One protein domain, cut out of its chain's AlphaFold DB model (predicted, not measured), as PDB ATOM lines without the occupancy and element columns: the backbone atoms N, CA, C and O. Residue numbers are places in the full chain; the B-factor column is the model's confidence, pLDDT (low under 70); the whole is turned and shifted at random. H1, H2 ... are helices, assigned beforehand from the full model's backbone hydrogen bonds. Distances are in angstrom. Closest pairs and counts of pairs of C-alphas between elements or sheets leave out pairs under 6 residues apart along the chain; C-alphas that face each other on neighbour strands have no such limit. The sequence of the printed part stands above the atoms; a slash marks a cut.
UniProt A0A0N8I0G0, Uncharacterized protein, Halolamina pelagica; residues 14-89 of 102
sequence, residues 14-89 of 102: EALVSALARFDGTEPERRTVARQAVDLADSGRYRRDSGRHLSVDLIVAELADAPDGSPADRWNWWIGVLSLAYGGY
ATOM      1  N   GLU A  14     -40.062  44.325 -15.423       97.31
ATOM      2  CA  GLU A  14     -40.567  44.697 -14.090       97.31
ATOM      3  C   GLU A  14     -41.421  43.571 -13.497       97.31
ATOM      4  O   GLU A  14     -41.321  43.258 -12.302       97.31
ATOM      5  N   ALA A  15     -42.196  42.886 -14.344       97.56
ATOM      6  CA  ALA A  15     -42.882  41.658 -13.955       97.56
ATOM      7  C   ALA A  15     -41.883  40.568 -13.539       97.56
ATOM      8  O   ALA A  15     -42.081  39.900 -12.521       97.56
ATOM      9  N   LEU A  16     -40.778  40.417 -14.280       98.00
ATOM     10  CA  LEU A  16     -39.732  39.460 -13.932       98.00
ATOM     11  C   LEU A  16     -39.017  39.828 -12.625       98.00
ATOM     12  O   LEU A  16     -38.858  38.960 -11.772       98.00
ATOM     13  N   VAL A  17     -38.642  41.094 -12.413       98.12
ATOM     14  CA  VAL A  17     -38.050  41.559 -11.142       98.12
ATOM     15  C   VAL A  17     -38.968  41.230  -9.966       98.12
ATOM     16  O   VAL A  17     -38.513  40.661  -8.973       98.12
ATOM     17  N   SER A  18     -40.262  41.526 -10.101       97.94
ATOM     18  CA  SER A  18     -41.264  41.232  -9.074       97.94
ATOM     19  C   SER A  18     -41.376  39.733  -8.801       97.94
ATOM     20  O   SER A  18     -41.427  39.305  -7.650       97.94
ATOM     21  N   ALA A  19     -41.361  38.913  -9.853       97.94
ATOM     22  CA  ALA A  19     -41.396  37.464  -9.730       97.94
ATOM     23  C   ALA A  19     -40.145  36.918  -9.019       97.94
ATOM     24  O   ALA A  19     -40.257  36.088  -8.117       97.94
ATOM     25  N   LEU A  20     -38.954  37.405  -9.371       97.69
ATOM     26  CA  LEU A  20     -37.686  36.970  -8.778       97.69
ATOM     27  C   LEU A  20     -37.571  37.282  -7.278       97.69
ATOM     28  O   LEU A  20     -36.714  36.704  -6.618       97.69
ATOM     29  N   ALA A  21     -38.433  38.138  -6.716       96.25
ATOM     30  CA  ALA A  21     -38.465  38.434  -5.280       96.25
ATOM     31  C   ALA A  21     -38.787  37.214  -4.396       96.25
ATOM     32  O   ALA A  21     -38.614  37.285  -3.182       96.25
ATOM     33  N   ARG A  22     -39.239  36.097  -4.985       95.31
ATOM     34  CA  ARG A  22     -39.415  34.821  -4.271       95.31
ATOM     35  C   ARG A  22     -38.102  34.112  -3.925       95.31
ATOM     36  O   ARG A  22     -38.128  33.180  -3.130       95.31
ATOM     37  N   PHE A  23     -37.001  34.492  -4.568       93.25
ATOM     38  CA  PHE A  23     -35.677  33.938  -4.311       93.25
ATOM     39  C   PHE A  23     -34.895  34.875  -3.387       93.25
ATOM     40  O   PHE A  23     -35.100  36.094  -3.415       93.25
ATOM     41  N   ASP A  24     -33.983  34.305  -2.597       85.69
ATOM     42  CA  ASP A  24     -33.013  35.086  -1.829       85.69
ATOM     43  C   ASP A  24     -32.221  35.990  -2.772       85.69
ATOM     44  O   ASP A  24     -31.978  35.610  -3.910       85.69
ATOM     45  N   GLY A  25     -31.839  37.187  -2.326       89.12
ATOM     46  CA  GLY A  25     -31.027  38.114  -3.114       89.12
ATOM     47  C   GLY A  25     -31.507  39.558  -3.085       89.12
ATOM     48  O   GLY A  25     -32.540  39.916  -2.506       89.12
ATOM     49  N   THR A  26     -30.725  40.422  -3.723       93.69
ATOM     50  CA  THR A  26     -30.950  41.871  -3.673       93.69
ATOM     51  C   THR A  26     -31.769  42.372  -4.863       93.69
ATOM     52  O   THR A  26     -31.804  41.775  -5.936       93.69
ATOM     53  N   GLU A  27     -32.428  43.516  -4.703       94.38
ATOM     54  CA  GLU A  27     -33.150  44.159  -5.805       94.38
ATOM     55  C   GLU A  27     -32.250  44.496  -7.022       94.38
ATOM     56  O   GLU A  27     -32.661  44.224  -8.153       94.38
ATOM     57  N   PRO A  28     -31.020  45.035  -6.857       94.81
ATOM     58  CA  PRO A  28     -30.089  45.220  -7.975       94.81
ATOM     59  C   PRO A  28     -29.753  43.924  -8.720       94.81
ATOM     60  O   PRO A  28     -29.608  43.924  -9.945       94.81
ATOM     61  N   GLU A  29     -29.653  42.818  -7.992       94.38
ATOM     62  CA  GLU A  29     -29.377  41.502  -8.557       94.38
ATOM     63  C   GLU A  29     -30.558  40.996  -9.391       94.38
ATOM     64  O   GLU A  29     -30.371  40.618 -10.548       94.38
ATOM     65  N   ARG A  30     -31.790  41.119  -8.878       96.94
ATOM     66  CA  ARG A  30     -33.012  40.819  -9.647       96.94
ATOM     67  C   ARG A  30     -33.111  41.645 -10.924       96.94
ATOM     68  O   ARG A  30     -33.413  41.095 -11.979       96.94
ATOM     69  N   ARG A  31     -32.806  42.948 -10.862       96.88
ATOM     70  CA  ARG A  31     -32.775  43.818 -12.054       96.88
ATOM     71  C   ARG A  31     -31.726  43.391 -13.072       96.88
ATOM     72  O   ARG A  31     -31.955  43.502 -14.274       96.88
ATOM     73  N   THR A  32     -30.583  42.905 -12.601       96.88
ATOM     74  CA  THR A  32     -29.510  42.420 -13.474       96.88
ATOM     75  C   THR A  32     -29.940  41.153 -14.208       96.88
ATOM     76  O   THR A  32     -29.804  41.085 -15.428       96.88
ATOM     77  N   VAL A  33     -30.537  40.196 -13.493       97.62
ATOM     78  CA  VAL A  33     -31.098  38.976 -14.091       97.62
ATOM     79  C   VAL A  33     -32.218  39.311 -15.074       97.62
ATOM     80  O   VAL A  33     -32.222  38.799 -16.190       97.62
ATOM     81  N   ALA A  34     -33.130  40.216 -14.712       97.75
ATOM     82  CA  ALA A  34     -34.214  40.611 -15.602       97.75
ATOM     83  C   ALA A  34     -33.701  41.237 -16.907       97.75
ATOM     84  O   ALA A  34     -34.213  40.918 -17.977       97.75
ATOM     85  N   ARG A  35     -32.643  42.056 -16.843       97.19
ATOM     86  CA  ARG A  35     -31.989  42.595 -18.042       97.19
ATOM     87  C   ARG A  35     -31.386  41.493 -18.911       97.19
ATOM     88  O   ARG A  35     -31.644  41.482 -20.105       97.19
ATOM     89  N   GLN A  36     -30.648  40.548 -18.322       97.75
ATOM     90  CA  GLN A  36     -30.082  39.425 -19.083       97.75
ATOM     91  C   GLN A  36     -31.162  38.548 -19.726       97.75
ATOM     92  O   GLN A  36     -30.988  38.064 -20.843       97.75
ATOM     93  N   ALA A  37     -32.302  38.374 -19.059       97.81
ATOM     94  CA  ALA A  37     -33.425  37.647 -19.625       97.81
ATOM     95  C   ALA A  37     -34.065  38.372 -20.816       97.81
ATOM     96  O   ALA A  37     -34.427  37.717 -21.795       97.81
ATOM     97  N   VAL A  38     -34.166  39.704 -20.762       97.38
ATOM     98  CA  VAL A  38     -34.607  40.516 -21.907       97.38
ATOM     99  C   VAL A  38     -33.604  40.406 -23.052       97.38
ATOM    100  O   VAL A  38     -34.006  40.072 -24.161       97.38
ATOM    101  N   ASP A  39     -32.303  40.554 -22.781       96.75
ATOM    102  CA  ASP A  39     -31.252  40.410 -23.797       96.75
ATOM    103  C   ASP A  39     -31.316  39.027 -24.482       96.75
ATOM    104  O   ASP A  39     -31.191  38.901 -25.707       96.75
ATOM    105  N   LEU A  40     -31.566  37.966 -23.705       97.00
ATOM    106  CA  LEU A  40     -31.759  36.617 -24.233       97.00
ATOM    107  C   LEU A  40     -33.035  36.506 -25.083       97.00
ATOM    108  O   LEU A  40     -32.986  35.905 -26.162       97.00
ATOM    109  N   ALA A  41     -34.156  37.067 -24.628       95.81
ATOM    110  CA  ALA A  41     -35.413  37.074 -25.377       95.81
ATOM    111  C   ALA A  41     -35.259  37.806 -26.721       95.81
ATOM    112  O   ALA A  41     -35.598  37.243 -27.767       95.81
ATOM    113  N   ASP A  42     -34.653  38.994 -26.704       95.25
ATOM    114  CA  ASP A  42     -34.431  39.853 -27.871       95.25
ATOM    115  C   ASP A  42     -33.475  39.220 -28.889       95.25
ATOM    116  O   ASP A  42     -33.651  39.363 -30.101       95.25
ATOM    117  N   SER A  43     -32.502  38.426 -28.431       95.69
ATOM    118  CA  SER A  43     -31.623  37.663 -29.329       95.69
ATOM    119  C   SER A  43     -32.378  36.631 -30.188       95.69
ATOM    120  O   SER A  43     -31.849  36.111 -31.185       95.69
ATOM    121  N   GLY A  44     -33.590  36.250 -29.764       94.62
ATOM    122  CA  GLY A  44     -34.401  35.184 -30.346       94.62
ATOM    123  C   GLY A  44     -33.758  33.796 -30.273       94.62
ATOM    124  O   GLY A  44     -34.276  32.855 -30.877       94.62
ATOM    125  N   ARG A  45     -32.620  33.650 -29.583       95.75
ATOM    126  CA  ARG A  45     -31.825  32.420 -29.565       95.75
ATOM    127  C   ARG A  45     -32.567  31.275 -28.896       95.75
ATOM    128  O   ARG A  45     -32.734  30.233 -29.519       95.75
ATOM    129  N   TYR A  46     -33.112  31.522 -27.705       95.88
ATOM    130  CA  TYR A  46     -33.891  30.526 -26.971       95.88
ATOM    131  C   TYR A  46     -35.025  29.944 -27.824       95.88
ATOM    132  O   TYR A  46     -35.221  28.732 -27.864       95.88
ATOM    133  N   ARG A  47     -35.730  30.796 -28.580       94.81
ATOM    134  CA  ARG A  47     -36.811  30.372 -29.478       94.81
ATOM    135  C   ARG A  47     -36.315  29.530 -30.648       94.81
ATOM    136  O   ARG A  47     -36.987  28.570 -31.010       94.81
ATOM    137  N   ARG A  48     -35.176  29.882 -31.250       96.19
ATOM    138  CA  ARG A  48     -34.587  29.101 -32.351       96.19
ATOM    139  C   ARG A  48     -34.156  27.709 -31.894       96.19
ATOM    140  O   ARG A  48     -34.382  26.758 -32.631       96.19
ATOM    141  N   ASP A  49     -33.591  27.607 -30.695       97.06
ATOM    142  CA  ASP A  49     -33.006  26.358 -30.204       97.06
ATOM    143  C   ASP A  49     -34.053  25.437 -29.549       97.06
ATOM    144  O   ASP A  49     -34.054  24.233 -29.785       97.06
ATOM    145  N   SER A  50     -34.984  25.997 -28.763       94.75
ATOM    146  CA  SER A  50     -35.985  25.224 -28.001       94.75
ATOM    147  C   SER A  50     -37.373  25.149 -28.647       94.75
ATOM    148  O   SER A  50     -38.216  24.362 -28.217       94.75
ATOM    149  N   GLY A  51     -37.664  26.013 -29.626       94.81
ATOM    150  CA  GLY A  51     -39.005  26.179 -30.199       94.81
ATOM    151  C   GLY A  51     -40.017  26.895 -29.290       94.81
ATOM    152  O   GLY A  51     -41.177  27.038 -29.677       94.81
ATOM    153  N   ARG A  52     -39.615  27.360 -28.097       92.88
ATOM    154  CA  ARG A  52     -40.493  28.003 -27.101       92.88
ATOM    155  C   ARG A  52     -40.202  29.497 -26.976       92.88
ATOM    156  O   ARG A  52     -39.079  29.949 -27.183       92.88
ATOM    157  N   HIS A  53     -41.218  30.275 -26.615       91.88
ATOM    158  CA  HIS A  53     -41.034  31.681 -26.251       91.88
ATOM    159  C   HIS A  53     -40.556  31.795 -24.806       91.88
ATOM    160  O   HIS A  53     -41.009  31.044 -23.942       91.88
ATOM    161  N   LEU A  54     -39.655  32.745 -24.559       94.06
ATOM    162  CA  LEU A  54     -39.215  33.063 -23.212       94.06
ATOM    163  C   LEU A  54     -40.293  33.897 -22.510       94.06
ATOM    164  O   LEU A  54     -40.693  34.937 -23.026       94.06
ATOM    165  N   SER A  55     -40.774  33.434 -21.358       95.38
ATOM    166  CA  SER A  55     -41.777  34.130 -20.544       95.38
ATOM    167  C   SER A  55     -41.339  34.200 -19.086       95.38
ATOM    168  O   SER A  55     -40.478  33.430 -18.655       95.38
ATOM    169  N   VAL A  56     -41.955  35.100 -18.315       97.06
ATOM    170  CA  VAL A  56     -41.702  35.217 -16.871       97.06
ATOM    171  C   VAL A  56     -41.936  33.876 -16.180       97.06
ATOM    172  O   VAL A  56     -41.047  33.394 -15.487       97.06
ATOM    173  N   ASP A  57     -43.080  33.234 -16.420       96.38
ATOM    174  CA  ASP A  57     -43.419  31.951 -15.791       96.38
ATOM    175  C   ASP A  57     -42.419  30.848 -16.136       96.38
ATOM    176  O   ASP A  57     -42.038  30.063 -15.270       96.38
ATOM    177  N   LEU A  58     -41.963  30.814 -17.391       96.75
ATOM    178  CA  LEU A  58     -40.965  29.854 -17.834       96.75
ATOM    179  C   LEU A  58     -39.640  30.061 -17.111       96.75
ATOM    180  O   LEU A  58     -39.126  29.121 -16.521       96.75
ATOM    181  N   ILE A  59     -39.111  31.286 -17.131       97.69
ATOM    182  CA  ILE A  59     -37.848  31.611 -16.461       97.69
ATOM    183  C   ILE A  59     -37.947  31.210 -14.993       97.69
ATOM    184  O   ILE A  59     -37.100  30.501 -14.477       97.69
ATOM    185  N   VAL A  60     -39.019  31.614 -14.325       97.81
ATOM    186  CA  VAL A  60     -39.244  31.311 -12.915       97.81
ATOM    187  C   VAL A  60     -39.256  29.815 -12.626       97.81
ATOM    188  O   VAL A  60     -38.656  29.406 -11.634       97.81
ATOM    189  N   ALA A  61     -39.943  29.025 -13.453       97.56
ATOM    190  CA  ALA A  61     -40.003  27.579 -13.291       97.56
ATOM    191  C   ALA A  61     -38.609  26.956 -13.428       97.56
ATOM    192  O   ALA A  61     -38.179  26.214 -12.553       97.56
ATOM    193  N   GLU A  62     -37.865  27.340 -14.463       97.06
ATOM    194  CA  GLU A  62     -36.516  26.826 -14.711       97.06
ATOM    195  C   GLU A  62     -35.526  27.251 -13.606       97.06
ATOM    196  O   GLU A  62     -34.668  26.471 -13.198       97.06
ATOM    197  N   LEU A  63     -35.662  28.468 -13.061       97.62
ATOM    198  CA  LEU A  63     -34.840  28.944 -11.940       97.62
ATOM    199  C   LEU A  63     -35.190  28.272 -10.606       97.62
ATOM    200  O   LEU A  63     -34.335  28.194  -9.721       97.62
ATOM    201  N   ALA A  64     -36.430  27.815 -10.429       96.50
ATOM    202  CA  ALA A  64     -36.845  27.097  -9.228       96.50
ATOM    203  C   ALA A  64     -36.241  25.684  -9.156       96.50
ATOM    204  O   ALA A  64     -36.006  25.197  -8.052       96.50
ATOM    205  N   ASP A  65     -35.935  25.073 -10.305       96.38
ATOM    206  CA  ASP A  65     -35.260  23.769 -10.395       96.38
ATOM    207  C   ASP A  65     -33.751  23.848 -10.089       96.38
ATOM    208  O   ASP A  65     -33.106  22.829  -9.824       96.38
ATOM    209  N   ALA A  66     -33.178  25.055 -10.106       95.31
ATOM    210  CA  ALA A  66     -31.788  25.280  -9.742       95.31
ATOM    211  C   ALA A  66     -31.552  25.052  -8.231       95.31
ATOM    212  O   ALA A  66     -32.462  25.278  -7.423       95.31
ATOM    213  N   PRO A  67     -30.322  24.677  -7.821       93.44
ATOM    214  CA  PRO A  67     -29.926  24.672  -6.414       93.44
ATOM    215  C   PRO A  67     -30.216  26.006  -5.709       93.44
ATOM    216  O   PRO A  67     -30.302  27.057  -6.351       93.44
ATOM    217  N   ASP A  68     -30.331  25.964  -4.379       86.62
ATOM    218  CA  ASP A  68     -30.513  27.173  -3.575       86.62
ATOM    219  C   ASP A  68     -29.372  28.174  -3.769       86.62
ATOM    220  O   ASP A  68     -28.214  27.802  -3.962       86.62
ATOM    221  N   GLY A  69     -29.723  29.458  -3.735       89.62
ATOM    222  CA  GLY A  69     -28.823  30.553  -4.073       89.62
ATOM    223  C   GLY A  69     -29.578  31.789  -4.543       89.62
ATOM    224  O   GLY A  69     -30.817  31.805  -4.595       89.62
ATOM    225  N   SER A  70     -28.806  32.815  -4.891       94.38
ATOM    226  CA  SER A  70     -29.334  34.091  -5.358       94.38
ATOM    227  C   SER A  70     -30.012  33.968  -6.734       94.38
ATOM    228  O   SER A  70     -29.868  32.949  -7.421       94.38
ATOM    229  N   PRO A  71     -30.717  35.002  -7.235       96.06
ATOM    230  CA  PRO A  71     -31.309  34.963  -8.561       96.06
ATOM    231  C   PRO A  71     -30.212  34.882  -9.632       96.06
ATOM    232  O   PRO A  71     -30.436  34.276 -10.677       96.06
ATOM    233  N   ALA A  72     -29.025  35.452  -9.378       95.62
ATOM    234  CA  ALA A  72     -27.882  35.361 -10.282       95.62
ATOM    235  C   ALA A  72     -27.258  33.958 -10.285       95.62
ATOM    236  O   ALA A  72     -26.914  33.467 -11.360       95.62
ATOM    237  N   ASP A  73     -27.163  33.290  -9.130       95.50
ATOM    238  CA  ASP A  73     -26.680  31.905  -9.050       95.50
ATOM    239  C   ASP A  73     -27.596  30.960  -9.832       95.50
ATOM    240  O   ASP A  73     -27.138  30.210 -10.700       95.50
ATOM    241  N   ARG A  74     -28.908  31.052  -9.583       97.56
ATOM    242  CA  ARG A  74     -29.929  30.260 -10.283       97.56
ATOM    243  C   ARG A  74     -29.917  30.544 -11.787       97.56
ATOM    244  O   ARG A  74     -29.986  29.616 -12.592       97.56
ATOM    245  N   TRP A  75     -29.790  31.816 -12.175       97.75
ATOM    246  CA  TRP A  75     -29.695  32.223 -13.580       97.75
ATOM    247  C   TRP A  75     -28.469  31.627 -14.264       97.75
ATOM    248  O   TRP A  75     -28.592  30.999 -15.312       97.75
ATOM    249  N   ASN A  76     -27.293  31.762 -13.654       97.00
ATOM    250  CA  ASN A  76     -26.051  31.229 -14.205       97.00
ATOM    251  C   ASN A  76     -26.058  29.697 -14.280       97.00
ATOM    252  O   ASN A  76     -25.523  29.135 -15.237       97.00
ATOM    253  N   TRP A  77     -26.695  29.019 -13.321       97.19
ATOM    254  CA  TRP A  77     -26.931  27.578 -13.400       97.19
ATOM    255  C   TRP A  77     -27.758  27.215 -14.638       97.19
ATOM    256  O   TRP A  77     -27.349  26.356 -15.421       97.19
ATOM    257  N   TRP A  78     -28.875  27.912 -14.865       98.12
ATOM    258  CA  TRP A  78     -29.747  27.654 -16.009       98.12
ATOM    259  C   TRP A  78     -29.081  27.996 -17.350       98.12
ATOM    260  O   TRP A  78     -29.154  27.210 -18.294       98.12
ATOM    261  N   ILE A  79     -28.332  29.102 -17.428       98.00
ATOM    262  CA  ILE A  79     -27.482  29.418 -18.587       98.00
ATOM    263  C   ILE A  79     -26.470  28.296 -18.847       98.00
ATOM    264  O   ILE A  79     -26.275  27.906 -19.997       98.00
ATOM    265  N   GLY A  80     -25.881  27.719 -17.797       97.69
ATOM    266  CA  GLY A  80     -25.025  26.539 -17.903       97.69
ATOM    267  C   GLY A  80     -25.743  25.335 -18.521       97.69
ATOM    268  O   GLY A  80     -25.196  24.694 -19.417       97.69
ATOM    269  N   VAL A  81     -26.985  25.060 -18.112       97.50
ATOM    270  CA  VAL A  81     -27.826  24.004 -18.709       97.50
ATOM    271  C   VAL A  81     -28.075  24.269 -20.199       97.50
ATOM    272  O   VAL A  81     -27.898  23.370 -21.021       97.50
ATOM    273  N   LEU A  82     -28.420  25.504 -20.574       97.75
ATOM    274  CA  LEU A  82     -28.629  25.885 -21.976       97.75
ATOM    275  C   LEU A  82     -27.343  25.779 -22.803       97.75
ATOM    276  O   LEU A  82     -27.373  25.275 -23.926       97.75
ATOM    277  N   SER A  83     -26.204  26.185 -22.245       96.75
ATOM    278  CA  SER A  83     -24.890  26.008 -22.868       96.75
ATOM    279  C   SER A  83     -24.534  24.537 -23.066       96.75
ATOM    280  O   SER A  83     -23.979  24.188 -24.103       96.75
ATOM    281  N   LEU A  84     -24.879  23.651 -22.130       97.81
ATOM    282  CA  LEU A  84     -24.664  22.212 -22.299       97.81
ATOM    283  C   LEU A  84     -25.566  21.614 -23.390       97.81
ATOM    284  O   LEU A  84     -25.127  20.726 -24.117       97.81
ATOM    285  N   ALA A  85     -26.808  22.091 -23.511       96.88
ATOM    286  CA  ALA A  85     -27.778  21.566 -24.472       96.88
ATOM    287  C   ALA A  85     -27.561  22.082 -25.905       96.88
ATOM    288  O   ALA A  85     -27.677  21.320 -26.864       96.88
ATOM    289  N   TYR A  86     -27.256  23.373 -26.050       96.31
ATOM    290  CA  TYR A  86     -27.260  24.076 -27.339       96.31
ATOM    291  C   TYR A  86     -25.934  24.782 -27.658       96.31
ATOM    292  O   TYR A  86     -25.684  25.131 -28.811       96.31
ATOM    293  N   GLY A  87     -25.070  24.982 -26.658       95.81
ATOM    294  CA  GLY A  87     -23.813  25.719 -26.789       95.81
ATOM    295  C   GLY A  87     -23.997  27.234 -26.867       95.81
ATOM    296  O   GLY A  87     -24.989  27.731 -27.396       95.81
ATOM    297  N   GLY A  88     -23.002  27.988 -26.387       93.38
ATOM    298  CA  GLY A  88     -22.834  29.417 -26.665       93.38
ATOM    299  C   GLY A  88     -23.753  30.370 -25.895       93.38
ATOM    300  O   GLY A  88     -23.970  31.486 -26.374       93.38
ATOM    301  N   TYR A  89     -24.327  29.954 -24.765       97.06
ATOM    302  CA  TYR A  89     -25.184  30.802 -23.928       97.06
ATOM    303  C   TYR A  89     -24.398  31.620 -22.888       97.06
ATOM    304  O   TYR A  89     -24.980  32.477 -22.230       97.06
TER     305      TYR A  89
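Overview. This is residues 14 to 89 of the 102 residues of an uncharacterized protein of Halolamina pelagica (UniProt A0A0N8I0G0). Two long helices, H2 and H5, run the same way as a narrow V, touching near their beginnings and spreading toward their ends, where the short H3 lies near both. Over one side of this pair H1 and H4 sit next to each other, offset, H1 crossing H2 and H4 crossing H5. The printed part has 76 residues with five named helices, H1 to H5 in chain order, and no named strand; the class is all helix. It is compact, with a radius of gyration of the C-alphas of 11.6 A, and spans 31 by 24 by 17 A.

Along the chain. H1, residues 14 to 20, begins at C-alpha 14 (-40.567, 44.697, -14.090) and measures 9.8 A. H2, residues 27 to 42, measures 22.5 A. H3 is residues 45 to 50, and H4, residues 56 to 64, measures 12.2 A. H5, residues 71 to 86, measures 22.1 A and ends at C-alpha 86 (-27.260, 24.076, -27.339).

Arrangement. H1 touches H2 at a steep tilt of 64 degrees, closest at the C-alphas of Val 17 and Arg 30, 5.3 A; H2 does so with residues 27 to 34 alone. H1 touches H4 at a shallow tilt of 20 degrees, the same way, closest at the C-alphas of Leu 16 and Val 56, 5.5 A. Residues 29 to 33 of H2 touch residues 71 to 75 of H5, closest at the C-alphas of Val 33 and Ala 72, 6.2 A, at a shallow tilt of 24 degrees. H3 touches no helix; its closest C-alpha pair with H5 is Asp 49 and Tyr 86, 6.8 A. H4 is about perpendicular to H5, 86 degrees, and touches residues 71 to 78 alone, closest at the C-alphas of Leu 63 and Arg 74, 5.3 A. In H1, H2, H3, H4 and H5 every O i to N i+4 pair is within hydrogen-bond range.

Size, cuts and confidence. The two C-alphas farthest apart, of Thr 26 and Gly 51, are 31.9 A apart. The printed part has no cut and no long link. Its mean pLDDT is 95.9, and no printed residue is under 70.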